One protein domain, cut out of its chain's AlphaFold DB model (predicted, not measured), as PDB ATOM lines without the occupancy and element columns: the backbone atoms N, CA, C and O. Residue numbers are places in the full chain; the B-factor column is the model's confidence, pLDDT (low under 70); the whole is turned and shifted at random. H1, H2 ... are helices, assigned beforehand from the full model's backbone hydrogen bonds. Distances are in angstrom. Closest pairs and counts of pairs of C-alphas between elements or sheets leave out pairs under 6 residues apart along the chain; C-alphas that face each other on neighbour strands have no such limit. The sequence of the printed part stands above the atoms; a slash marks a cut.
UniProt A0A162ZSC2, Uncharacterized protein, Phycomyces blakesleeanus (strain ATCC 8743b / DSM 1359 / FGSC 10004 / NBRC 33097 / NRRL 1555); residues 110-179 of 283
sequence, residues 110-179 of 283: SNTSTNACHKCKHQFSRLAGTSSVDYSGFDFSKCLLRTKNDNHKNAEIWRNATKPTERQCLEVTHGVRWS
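What this domain is: This is residues 110 to 179 of the 283 residues of an uncharacterized protein of Phycomyces blakesleeanus (strain ATCC 8743b / DSM 1359 / FGSC 10004 / NBRC 33097 / NRRL 1555) (UniProt A0A162ZSC2). With little regular structure, this flat domain has two parts: a hairpin of two helices, H1 and H2, at one end, and at the other a long looping stretch, residues 110 to 147, in which residues 125 to 126 pair antiparallel with residues 133 to 134. The printed part has 70 residues, of which 24 are in the named helices, H1 then H2, with no named strand; the class is all helix. It is only just compact, close to loose, with a radius of gyration of the C-alphas of 12.9 A, and spans 35 by 29 by 15 A.

How they stand to each other: H1, residues 148 to 160, touches H2, residues 164 to 174, with residues 154 to 159 alone. Their closest C-alphas, of Trp 158 and Arg 167, are 5.5 A apart. The two helices form a hairpin, running opposite ways at a shallow tilt of 12 degrees. In H1 and H2 every O i to N i+4 pair is within hydrogen-bond range.

Where its parts are: H1 is 18.3 A long from C-alpha 148 at (-8.139, -30.354, -27.353). H2 is 15.2 A long and ends at C-alpha 174 at (-20.574, -32.755, -24.905).

The domain as a whole: The two farthest C-alphas, of Ser 141 and Thr 162, are 37.2 A apart. The printed part has no cut, the link from H1 to H2 is tight, and no printed residue is under 70 in pLDDT.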
ATOM      1  N   SER A 110     -21.135 -43.032 -28.677       92.19
ATOM      2  CA  SER A 110     -21.317 -43.957 -29.802       92.19
ATOM      3  C   SER A 110     -21.824 -43.251 -31.065       92.19
ATOM      4  O   SER A 110     -22.369 -42.149 -31.020       92.19
ATOM      5  N   ASN A 111     -21.738 -43.955 -32.191       88.38
ATOM      6  CA  ASN A 111     -22.370 -43.599 -33.466       88.38
ATOM      7  C   ASN A 111     -23.916 -43.652 -33.449       88.38
ATOM      8  O   ASN A 111     -24.545 -43.533 -34.493       88.38
ATOM      9  N   THR A 112     -24.543 -43.868 -32.296       90.81
ATOM     10  CA  THR A 112     -26.005 -43.817 -32.103       90.81
ATOM     11  C   THR A 112     -26.426 -42.669 -31.176       90.81
ATOM     12  O   THR A 112     -27.613 -42.480 -30.890       90.81
ATOM     13  N   SER A 113     -25.452 -41.887 -30.701       93.69
ATOM     14  CA  SER A 113     -25.667 -40.653 -29.950       93.69
ATOM     15  C   SER A 113     -25.956 -39.488 -30.890       93.69
ATOM     16  O   SER A 113     -25.411 -39.418 -31.987       93.69
ATOM     17  N   THR A 114     -26.739 -38.516 -30.424       94.19
ATOM     18  CA  THR A 114     -26.916 -37.239 -31.129       94.19
ATOM     19  C   THR A 114     -25.599 -36.465 -31.235       94.19
ATOM     20  O   THR A 114     -25.399 -35.718 -32.180       94.19
ATOM     21  N   ASN A 115     -24.635 -36.702 -30.340       94.44
ATOM     22  CA  ASN A 115     -23.280 -36.159 -30.433       94.44
ATOM     23  C   ASN A 115     -22.271 -37.221 -30.927       94.44
ATOM     24  O   ASN A 115     -21.337 -37.612 -30.226       94.44
ATOM     25  N   ALA A 116     -22.499 -37.779 -32.118       92.56
ATOM     26  CA  ALA A 116     -21.747 -38.935 -32.623       92.56
ATOM     27  C   ALA A 116     -20.319 -38.618 -33.108       92.56
ATOM     28  O   ALA A 116     -19.438 -39.484 -33.071       92.56
ATOM     29  N   CYS A 117     -20.051 -37.405 -33.597       93.38
ATOM     30  CA  CYS A 117     -18.757 -37.068 -34.192       93.38
ATOM     31  C   CYS A 117     -17.726 -36.685 -33.119       93.38
ATOM     32  O   CYS A 117     -17.977 -35.835 -32.271       93.38
ATOM     33  N   HIS A 118     -16.526 -37.278 -33.166       94.69
ATOM     34  CA  HIS A 118     -15.429 -36.882 -32.265       94.69
ATOM     35  C   HIS A 118     -14.567 -35.751 -32.818       94.69
ATOM     36  O   HIS A 118     -13.732 -35.236 -32.087       94.69
ATOM     37  N   LYS A 119     -14.758 -35.360 -34.083       94.56
ATOM     38  CA  LYS A 119     -14.014 -34.266 -34.724       94.56
ATOM     39  C   LYS A 119     -14.736 -32.926 -34.617       94.56
ATOM     40  O   LYS A 119     -14.084 -31.894 -34.511       94.56
ATOM     41  N   CYS A 120     -16.066 -32.932 -34.597       93.00
ATOM     42  CA  CYS A 120     -16.868 -31.716 -34.544       93.00
ATOM     43  C   CYS A 120     -17.891 -31.716 -33.412       93.00
ATOM     44  O   CYS A 120     -18.160 -32.744 -32.791       93.00
ATOM     45  N   LYS A 121     -18.433 -30.532 -33.136       93.00
ATOM     46  CA  LYS A 121     -19.421 -30.268 -32.086       93.00
ATOM     47  C   LYS A 121     -20.869 -30.404 -32.578       93.00
ATOM     48  O   LYS A 121     -21.781 -30.095 -31.822       93.00
ATOM     49  N   HIS A 122     -21.084 -30.813 -33.831       92.44
ATOM     50  CA  HIS A 122     -22.425 -30.897 -34.405       92.44
ATOM     51  C   HIS A 122     -23.280 -31.925 -33.657       92.44
ATOM     52  O   HIS A 122     -22.847 -33.061 -33.442       92.44
ATOM     53  N   GLN A 123     -24.490 -31.514 -33.284       92.81
ATOM     54  CA  GLN A 123     -25.470 -32.365 -32.632       92.81
ATOM     55  C   GLN A 123     -26.559 -32.732 -33.638       92.81
ATOM     56  O   GLN A 123     -27.322 -31.884 -34.087       92.81
ATOM     57  N   PHE A 124     -26.595 -34.007 -33.994       93.56
ATOM     58  CA  PHE A 124     -27.551 -34.582 -34.925       93.56
ATOM     59  C   PHE A 124     -28.919 -34.755 -34.261       93.56
ATOM     60  O   PHE A 124     -29.013 -35.083 -33.073       93.56
ATOM     61  N   SER A 125     -29.983 -34.569 -35.035       93.94
ATOM     62  CA  SER A 125     -31.350 -34.855 -34.606       93.94
ATOM     63  C   SER A 125     -31.626 -36.363 -34.621       93.94
ATOM     64  O   SER A 125     -30.810 -37.176 -35.061       93.94
ATOM     65  N   ARG A 126     -32.788 -36.767 -34.099       94.94
ATOM     66  CA  ARG A 126     -33.314 -38.123 -34.292       94.94
ATOM     67  C   ARG A 126     -34.402 -38.100 -35.354       94.94
ATOM     68  O   ARG A 126     -35.142 -37.123 -35.451       94.94
ATOM     69  N   LEU A 127     -34.521 -39.190 -36.105       94.38
ATOM     70  CA  LEU A 127     -35.638 -39.389 -37.025       94.38
ATOM     71  C   LEU A 127     -36.944 -39.494 -36.228       94.38
ATOM     72  O   LEU A 127     -37.013 -40.245 -35.248       94.38
ATOM     73  N   ALA A 128     -37.969 -38.758 -36.660       92.81
ATOM     74  CA  ALA A 128     -39.262 -38.688 -35.983       92.81
ATOM     75  C   ALA A 128     -39.848 -40.088 -35.729       92.81
ATOM     76  O   ALA A 128     -39.866 -40.938 -36.617       92.81
ATOM     77  N   GLY A 129     -40.303 -40.332 -34.497       92.38
ATOM     78  CA  GLY A 129     -40.877 -41.620 -34.092       92.38
ATOM     79  C   GLY A 129     -39.869 -42.762 -33.913       92.38
ATOM     80  O   GLY A 129     -40.284 -43.892 -33.676       92.38
ATOM     81  N   THR A 130     -38.556 -42.509 -34.002       93.06
ATOM     82  CA  THR A 130     -37.528 -43.550 -33.833       93.06
ATOM     83  C   THR A 130     -36.403 -43.121 -32.888       93.06
ATOM     84  O   THR A 130     -36.199 -41.942 -32.602       93.06
ATOM     85  N   SER A 131     -35.604 -44.090 -32.437       89.50
ATOM     86  CA  SER A 131     -34.348 -43.835 -31.725       89.50
ATOM     87  C   SER A 131     -33.157 -43.590 -32.663       89.50
ATOM     88  O   SER A 131     -32.059 -43.299 -32.186       89.50
ATOM     89  N   SER A 132     -33.343 -43.678 -33.983       92.12
ATOM     90  CA  SER A 132     -32.258 -43.543 -34.958       92.12
ATOM     91  C   SER A 132     -31.815 -42.091 -35.102       92.12
ATOM     92  O   SER A 132     -32.637 -41.179 -35.139       92.12
ATOM     93  N   VAL A 133     -30.502 -41.883 -35.190       93.88
ATOM     94  CA  VAL A 133     -29.912 -40.564 -35.445       93.88
ATOM     95  C   VAL A 133     -30.074 -40.220 -36.922       93.88
ATOM     96  O   VAL A 133     -29.803 -41.053 -37.787       93.88
ATOM     97  N   ASP A 134     -30.510 -38.996 -37.197       94.00
ATOM     98  CA  ASP A 134     -30.581 -38.451 -38.541       94.00
ATOM     99  C   ASP A 134     -29.258 -37.761 -38.891       94.00
ATOM    100  O   ASP A 134     -28.898 -36.724 -38.335       94.00
ATOM    101  N   TYR A 135     -28.516 -38.374 -39.810       90.88
ATOM    102  CA  TYR A 135     -27.254 -37.847 -40.330       90.88
ATOM    103  C   TYR A 135     -27.428 -37.023 -41.613       90.88
ATOM    104  O   TYR A 135     -26.436 -36.607 -42.215       90.88
ATOM    105  N   SER A 136     -28.666 -36.833 -42.079       88.81
ATOM    106  CA  SER A 136     -28.955 -36.014 -43.252       88.81
ATOM    107  C   SER A 136     -28.761 -34.522 -42.960       88.81
ATOM    108  O   SER A 136     -28.633 -34.097 -41.814       88.81
ATOM    109  N   GLY A 137     -28.655 -33.712 -44.018       85.62
ATOM    110  CA  GLY A 137     -28.517 -32.256 -43.886       85.62
ATOM    111  C   GLY A 137     -27.201 -31.774 -43.261       85.62
ATOM    112  O   GLY A 137     -27.065 -30.584 -42.985       85.62
ATOM    113  N   PHE A 138     -26.224 -32.662 -43.042       89.44
ATOM    114  CA  PHE A 138     -24.923 -32.280 -42.506       89.44
ATOM    115  C   PHE A 138     -24.151 -31.399 -43.497       89.44
ATOM    116  O   PHE A 138     -23.768 -31.838 -44.582       89.44
ATOM    117  N   ASP A 139     -23.885 -30.163 -43.083       88.69
ATOM    118  CA  ASP A 139     -23.113 -29.182 -43.836       88.69
ATOM    119  C   ASP A 139     -21.734 -29.006 -43.194       88.69
ATOM    120  O   ASP A 139     -21.587 -28.415 -42.119       88.69
ATOM    121  N   PHE A 140     -20.707 -29.531 -43.864       87.19
ATOM    122  CA  PHE A 140     -19.334 -29.468 -43.373       87.19
ATOM    123  C   PHE A 140     -18.815 -28.026 -43.258       87.19
ATOM    124  O   PHE A 140     -18.003 -27.746 -42.380       87.19
ATOM    125  N   SER A 141     -19.305 -27.093 -44.082       90.31
ATOM    126  CA  SER A 141     -18.854 -25.693 -44.048       90.31
ATOM    127  C   SER A 141     -19.269 -24.967 -42.763       90.31
ATOM    128  O   SER A 141     -18.575 -24.065 -42.302       90.31
ATOM    129  N   LYS A 142     -20.364 -25.407 -42.133       88.75
ATOM    130  CA  LYS A 142     -20.892 -24.860 -40.870       88.75
ATOM    131  C   LYS A 142     -20.362 -25.597 -39.641       88.75
ATOM    132  O   LYS A 142     -20.840 -25.405 -38.522       88.75
ATOM    133  N   CYS A 143     -19.414 -26.506 -39.841       88.12
ATOM    134  CA  CYS A 143     -19.009 -27.451 -38.824       88.12
ATOM    135  C   CYS A 143     -18.007 -26.834 -37.842       88.12
ATOM    136  O   CYS A 143     -16.851 -26.587 -38.178       88.12
ATOM    137  N   LEU A 144     -18.424 -26.645 -36.588       93.19
ATOM    138  CA  LEU A 144     -17.513 -26.234 -35.522       93.19
ATOM    139  C   LEU A 144     -16.678 -27.425 -35.050       93.19
ATOM    140  O   LEU A 144     -17.209 -28.405 -34.515       93.19
ATOM    141  N   LEU A 145     -15.361 -27.336 -35.223       95.31
ATOM    142  CA  LEU A 145     -14.432 -28.375 -34.791       95.31
ATOM    143  C   LEU A 145     -14.302 -28.418 -33.262       95.31
ATOM    144  O   LEU A 145     -14.438 -27.416 -32.554       95.31
ATOM    145  N   ARG A 146     -14.045 -29.616 -32.736       96.06
ATOM    146  CA  ARG A 146     -13.651 -29.803 -31.338       96.06
ATOM    147  C   ARG A 146     -12.190 -29.404 -31.185       96.06
ATOM    148  O   ARG A 146     -11.367 -29.725 -32.034       96.06
ATOM    149  N   THR A 147     -11.871 -28.743 -30.081       97.00
ATOM    150  CA  THR A 147     -10.488 -28.449 -29.702       97.00
ATOM    151  C   THR A 147     -10.051 -29.402 -28.595       97.00
ATOM    152  O   THR A 147     -10.885 -29.914 -27.839       97.00
ATOM    153  N   LYS A 148      -8.738 -29.613 -28.469       97.00
ATOM    154  CA  LYS A 148      -8.139 -30.354 -27.353       97.00
ATOM    155  C   LYS A 148      -8.579 -29.804 -25.996       97.00
ATOM    156  O   LYS A 148      -8.996 -30.570 -25.132       97.00
ATOM    157  N   ASN A 149      -8.521 -28.481 -25.829       97.38
ATOM    158  CA  ASN A 149      -8.817 -27.823 -24.556       97.38
ATOM    159  C   ASN A 149     -10.293 -27.971 -24.168       97.38
ATOM    160  O   ASN A 149     -10.586 -28.362 -23.041       97.38
ATOM    161  N   ASP A 150     -11.221 -27.740 -25.105       96.44
ATOM    162  CA  ASP A 150     -12.654 -27.919 -24.838       96.44
ATOM    163  C   ASP A 150     -12.980 -29.376 -24.511       96.44
ATOM    164  O   ASP A 150     -13.780 -29.665 -23.623       96.44
ATOM    165  N   ASN A 151     -12.369 -30.312 -25.242       97.62
ATOM    166  CA  ASN A 151     -12.554 -31.736 -25.006       97.62
ATOM    167  C   ASN A 151     -12.064 -32.141 -23.611       97.62
ATOM    168  O   ASN A 151     -12.825 -32.771 -22.878       97.62
ATOM    169  N   HIS A 152     -10.857 -31.715 -23.229       98.00
ATOM    170  CA  HIS A 152     -10.289 -31.981 -21.911       98.00
ATOM    171  C   HIS A 152     -11.163 -31.406 -20.797       98.00
ATOM    172  O   HIS A 152     -11.566 -32.143 -19.900       98.00
ATOM    173  N   LYS A 153     -11.549 -30.128 -20.903       98.19
ATOM    174  CA  LYS A 153     -12.422 -29.461 -19.929       98.19
ATOM    175  C   LYS A 153     -13.742 -30.213 -19.744       98.19
ATOM    176  O   LYS A 153     -14.137 -30.502 -18.619       98.19
ATOM    177  N   ASN A 154     -14.414 -30.576 -20.836       98.00
ATOM    178  CA  ASN A 154     -15.686 -31.301 -20.764       98.00
ATOM    179  C   ASN A 154     -15.519 -32.709 -20.167       98.00
ATOM    180  O   ASN A 154     -16.371 -33.160 -19.401       98.00
ATOM    181  N   ALA A 155     -14.416 -33.395 -20.476       97.88
ATOM    182  CA  ALA A 155     -14.103 -34.692 -19.889       97.88
ATOM    183  C   ALA A 155     -13.816 -34.595 -18.378       97.88
ATOM    184  O   ALA A 155     -14.202 -35.494 -17.629       97.88
ATOM    185  N   GLU A 156     -13.170 -33.520 -17.913       98.06
ATOM    186  CA  GLU A 156     -12.942 -33.252 -16.485       98.06
ATOM    187  C   GLU A 156     -14.237 -32.948 -15.739       98.06
ATOM    188  O   GLU A 156     -14.467 -33.520 -14.674       98.06
ATOM    189  N   ILE A 157     -15.116 -32.121 -16.315       98.38
ATOM    190  CA  ILE A 157     -16.443 -31.849 -15.747       98.38
ATOM    191  C   ILE A 157     -17.211 -33.169 -15.584       98.38
ATOM    192  O   ILE A 157     -17.702 -33.468 -14.497       98.38
ATOM    193  N   TRP A 158     -17.223 -34.022 -16.616       97.94
ATOM    194  CA  TRP A 158     -17.836 -35.353 -16.535       97.94
ATOM    195  C   TRP A 158     -17.207 -36.241 -15.453       97.94
ATOM    196  O   TRP A 158     -17.912 -36.967 -14.748       97.94
ATOM    197  N   ARG A 159     -15.879 -36.197 -15.296       96.50
ATOM    198  CA  ARG A 159     -15.166 -36.976 -14.274       96.50
ATOM    199  C   ARG A 159     -15.580 -36.564 -12.863       96.50
ATOM    200  O   ARG A 159     -15.759 -37.438 -12.014       96.50
ATOM    201  N   ASN A 160     -15.693 -35.258 -12.639       97.75
ATOM    202  CA  ASN A 160     -15.947 -34.660 -11.332       97.75
ATOM    203  C   ASN A 160     -17.433 -34.686 -10.946       97.75
ATOM    204  O   ASN A 160     -17.742 -34.626  -9.759       97.75
ATOM    205  N   ALA A 161     -18.338 -34.839 -11.918       97.62
ATOM    206  CA  ALA A 161     -19.754 -35.082 -11.667       97.62
ATOM    207  C   ALA A 161     -19.947 -36.328 -10.786       97.62
ATOM    208  O   ALA A 161     -19.388 -37.401 -11.056       97.62
ATOM    209  N   THR A 162     -20.752 -36.185  -9.732       95.75
ATOM    210  CA  THR A 162     -20.984 -37.229  -8.719       95.75
ATOM    211  C   THR A 162     -22.228 -38.053  -9.025       95.75
ATOM    212  O   THR A 162     -22.274 -39.243  -8.712       95.75
ATOM    213  N   LYS A 163     -23.229 -37.450  -9.680       97.00
ATOM    214  CA  LYS A 163     -24.507 -38.101  -9.979       97.00
ATOM    215  C   LYS A 163     -24.465 -38.798 -11.348       97.00
ATOM    216  O   LYS A 163     -24.062 -38.181 -12.336       97.00
ATOM    217  N   PRO A 164     -24.946 -40.052 -11.466       95.12
ATOM    218  CA  PRO A 164     -25.047 -40.734 -12.759       95.12
ATOM    219  C   PRO A 164     -25.884 -39.966 -13.793       95.12
ATOM    220  O   PRO A 164     -25.521 -39.911 -14.966       95.12
ATOM    221  N   THR A 165     -26.967 -39.320 -13.355       96.56
ATOM    222  CA  THR A 165     -27.849 -38.512 -14.213       96.56
ATOM    223  C   THR A 165     -27.151 -37.269 -14.764       96.56
ATOM    224  O   THR A 165     -27.317 -36.928 -15.933       96.56
ATOM    225  N   GLU A 166     -26.313 -36.622 -13.953       97.56
ATOM    226  CA  GLU A 166     -25.485 -35.487 -14.371       97.56
ATOM    227  C   GLU A 166     -24.460 -35.919 -15.425       97.56
ATOM    228  O   GLU A 166     -24.363 -35.304 -16.486       97.56
ATOM    229  N   ARG A 167     -23.761 -37.038 -15.191       96.56
ATOM    230  CA  ARG A 167     -22.842 -37.630 -16.175       96.56
ATOM    231  C   ARG A 167     -23.535 -37.933 -17.498       96.56
ATOM    232  O   ARG A 167     -22.996 -37.607 -18.551       96.56
ATOM    233  N   GLN A 168     -24.736 -38.503 -17.456       95.69
ATOM    234  CA  GLN A 168     -25.513 -38.787 -18.660       95.69
ATOM    235  C   GLN A 168     -25.902 -37.504 -19.413       95.69
ATOM    236  O   GLN A 168     -25.791 -37.457 -20.637       95.69
ATOM    237  N   CYS A 169     -26.303 -36.446 -18.704       96.56
ATOM    238  CA  CYS A 169     -26.595 -35.144 -19.309       96.56
ATOM    239  C   CYS A 169     -25.360 -34.552 -20.012       96.56
ATOM    240  O   CYS A 169     -25.424 -34.131 -21.172       96.56
ATOM    241  N   LEU A 170     -24.204 -34.590 -19.345       97.31
ATOM    242  CA  LEU A 170     -22.927 -34.134 -19.900       97.31
ATOM    243  C   LEU A 170     -22.498 -34.952 -21.125       97.31
ATOM    244  O   LEU A 170     -21.973 -34.390 -22.084       97.31
ATOM    245  N   GLU A 171     -22.757 -36.261 -21.139       95.38
ATOM    246  CA  GLU A 171     -22.498 -37.123 -22.298       95.38
ATOM    247  C   GLU A 171     -23.344 -36.743 -23.507       95.38
ATOM    248  O   GLU A 171     -22.817 -36.656 -24.614       95.38
ATOM    249  N   VAL A 172     -24.641 -36.497 -23.311       94.69
ATOM    250  CA  VAL A 172     -25.540 -36.063 -24.392       94.69
ATOM    251  C   VAL A 172     -25.105 -34.703 -24.939       94.69
ATOM    252  O   VAL A 172     -25.089 -34.499 -26.152       94.69
ATOM    253  N   THR A 173     -24.702 -33.797 -24.049       95.31
ATOM    254  CA  THR A 173     -24.356 -32.414 -24.391       95.31
ATOM    255  C   THR A 173     -22.994 -32.333 -25.078       95.31
ATOM    256  O   THR A 173     -22.859 -31.780 -26.169       95.31
ATOM    257  N   HIS A 174     -21.962 -32.922 -24.476       95.88
ATOM    258  CA  HIS A 174     -20.574 -32.755 -24.905       95.88
ATOM    259  C   HIS A 174     -20.010 -33.954 -25.664       95.88
ATOM    260  O   HIS A 174     -18.939 -33.835 -26.260       95.88
ATOM    261  N   GLY A 175     -20.689 -35.102 -25.675       96.19
ATOM    262  CA  GLY A 175     -20.280 -36.290 -26.428       96.19
ATOM    263  C   GLY A 175     -18.967 -36.928 -25.965       96.19
ATOM    264  O   GLY A 175     -18.321 -37.626 -26.747       96.19
ATOM    265  N   VAL A 176     -18.524 -36.659 -24.732       96.56
ATOM    266  CA  VAL A 176     -17.235 -37.121 -24.194       96.56
ATOM    267  C   VAL A 176     -17.348 -37.523 -22.723       96.56
ATOM    268  O   VAL A 176     -18.125 -36.946 -21.968       96.56
ATOM    269  N   ARG A 177     -16.544 -38.513 -22.328       96.44
ATOM    270  CA  ARG A 177     -16.298 -38.961 -20.951       96.44
ATOM    271  C   ARG A 177     -14.796 -38.947 -20.668       96.44
ATOM    272  O   ARG A 177     -13.971 -38.861 -21.577       96.44
ATOM    273  N   TRP A 178     -14.412 -39.132 -19.410       97.00
ATOM    274  CA  TRP A 178     -12.999 -39.185 -19.036       97.00
ATOM    275  C   TRP A 178     -12.302 -40.492 -19.449       97.00
ATOM    276  O   TRP A 178     -12.554 -41.563 -18.889       97.00
ATOM    277  N   SER A 179     -11.354 -40.387 -20.381       96.75
ATOM    278  CA  SER A 179     -10.359 -41.431 -20.700       96.75
ATOM    279  C   SER A 179      -9.063 -41.232 -19.915       96.75
ATOM    280  O   SER A 179      -8.641 -40.094 -19.723       96.75
TER     281      SER A 179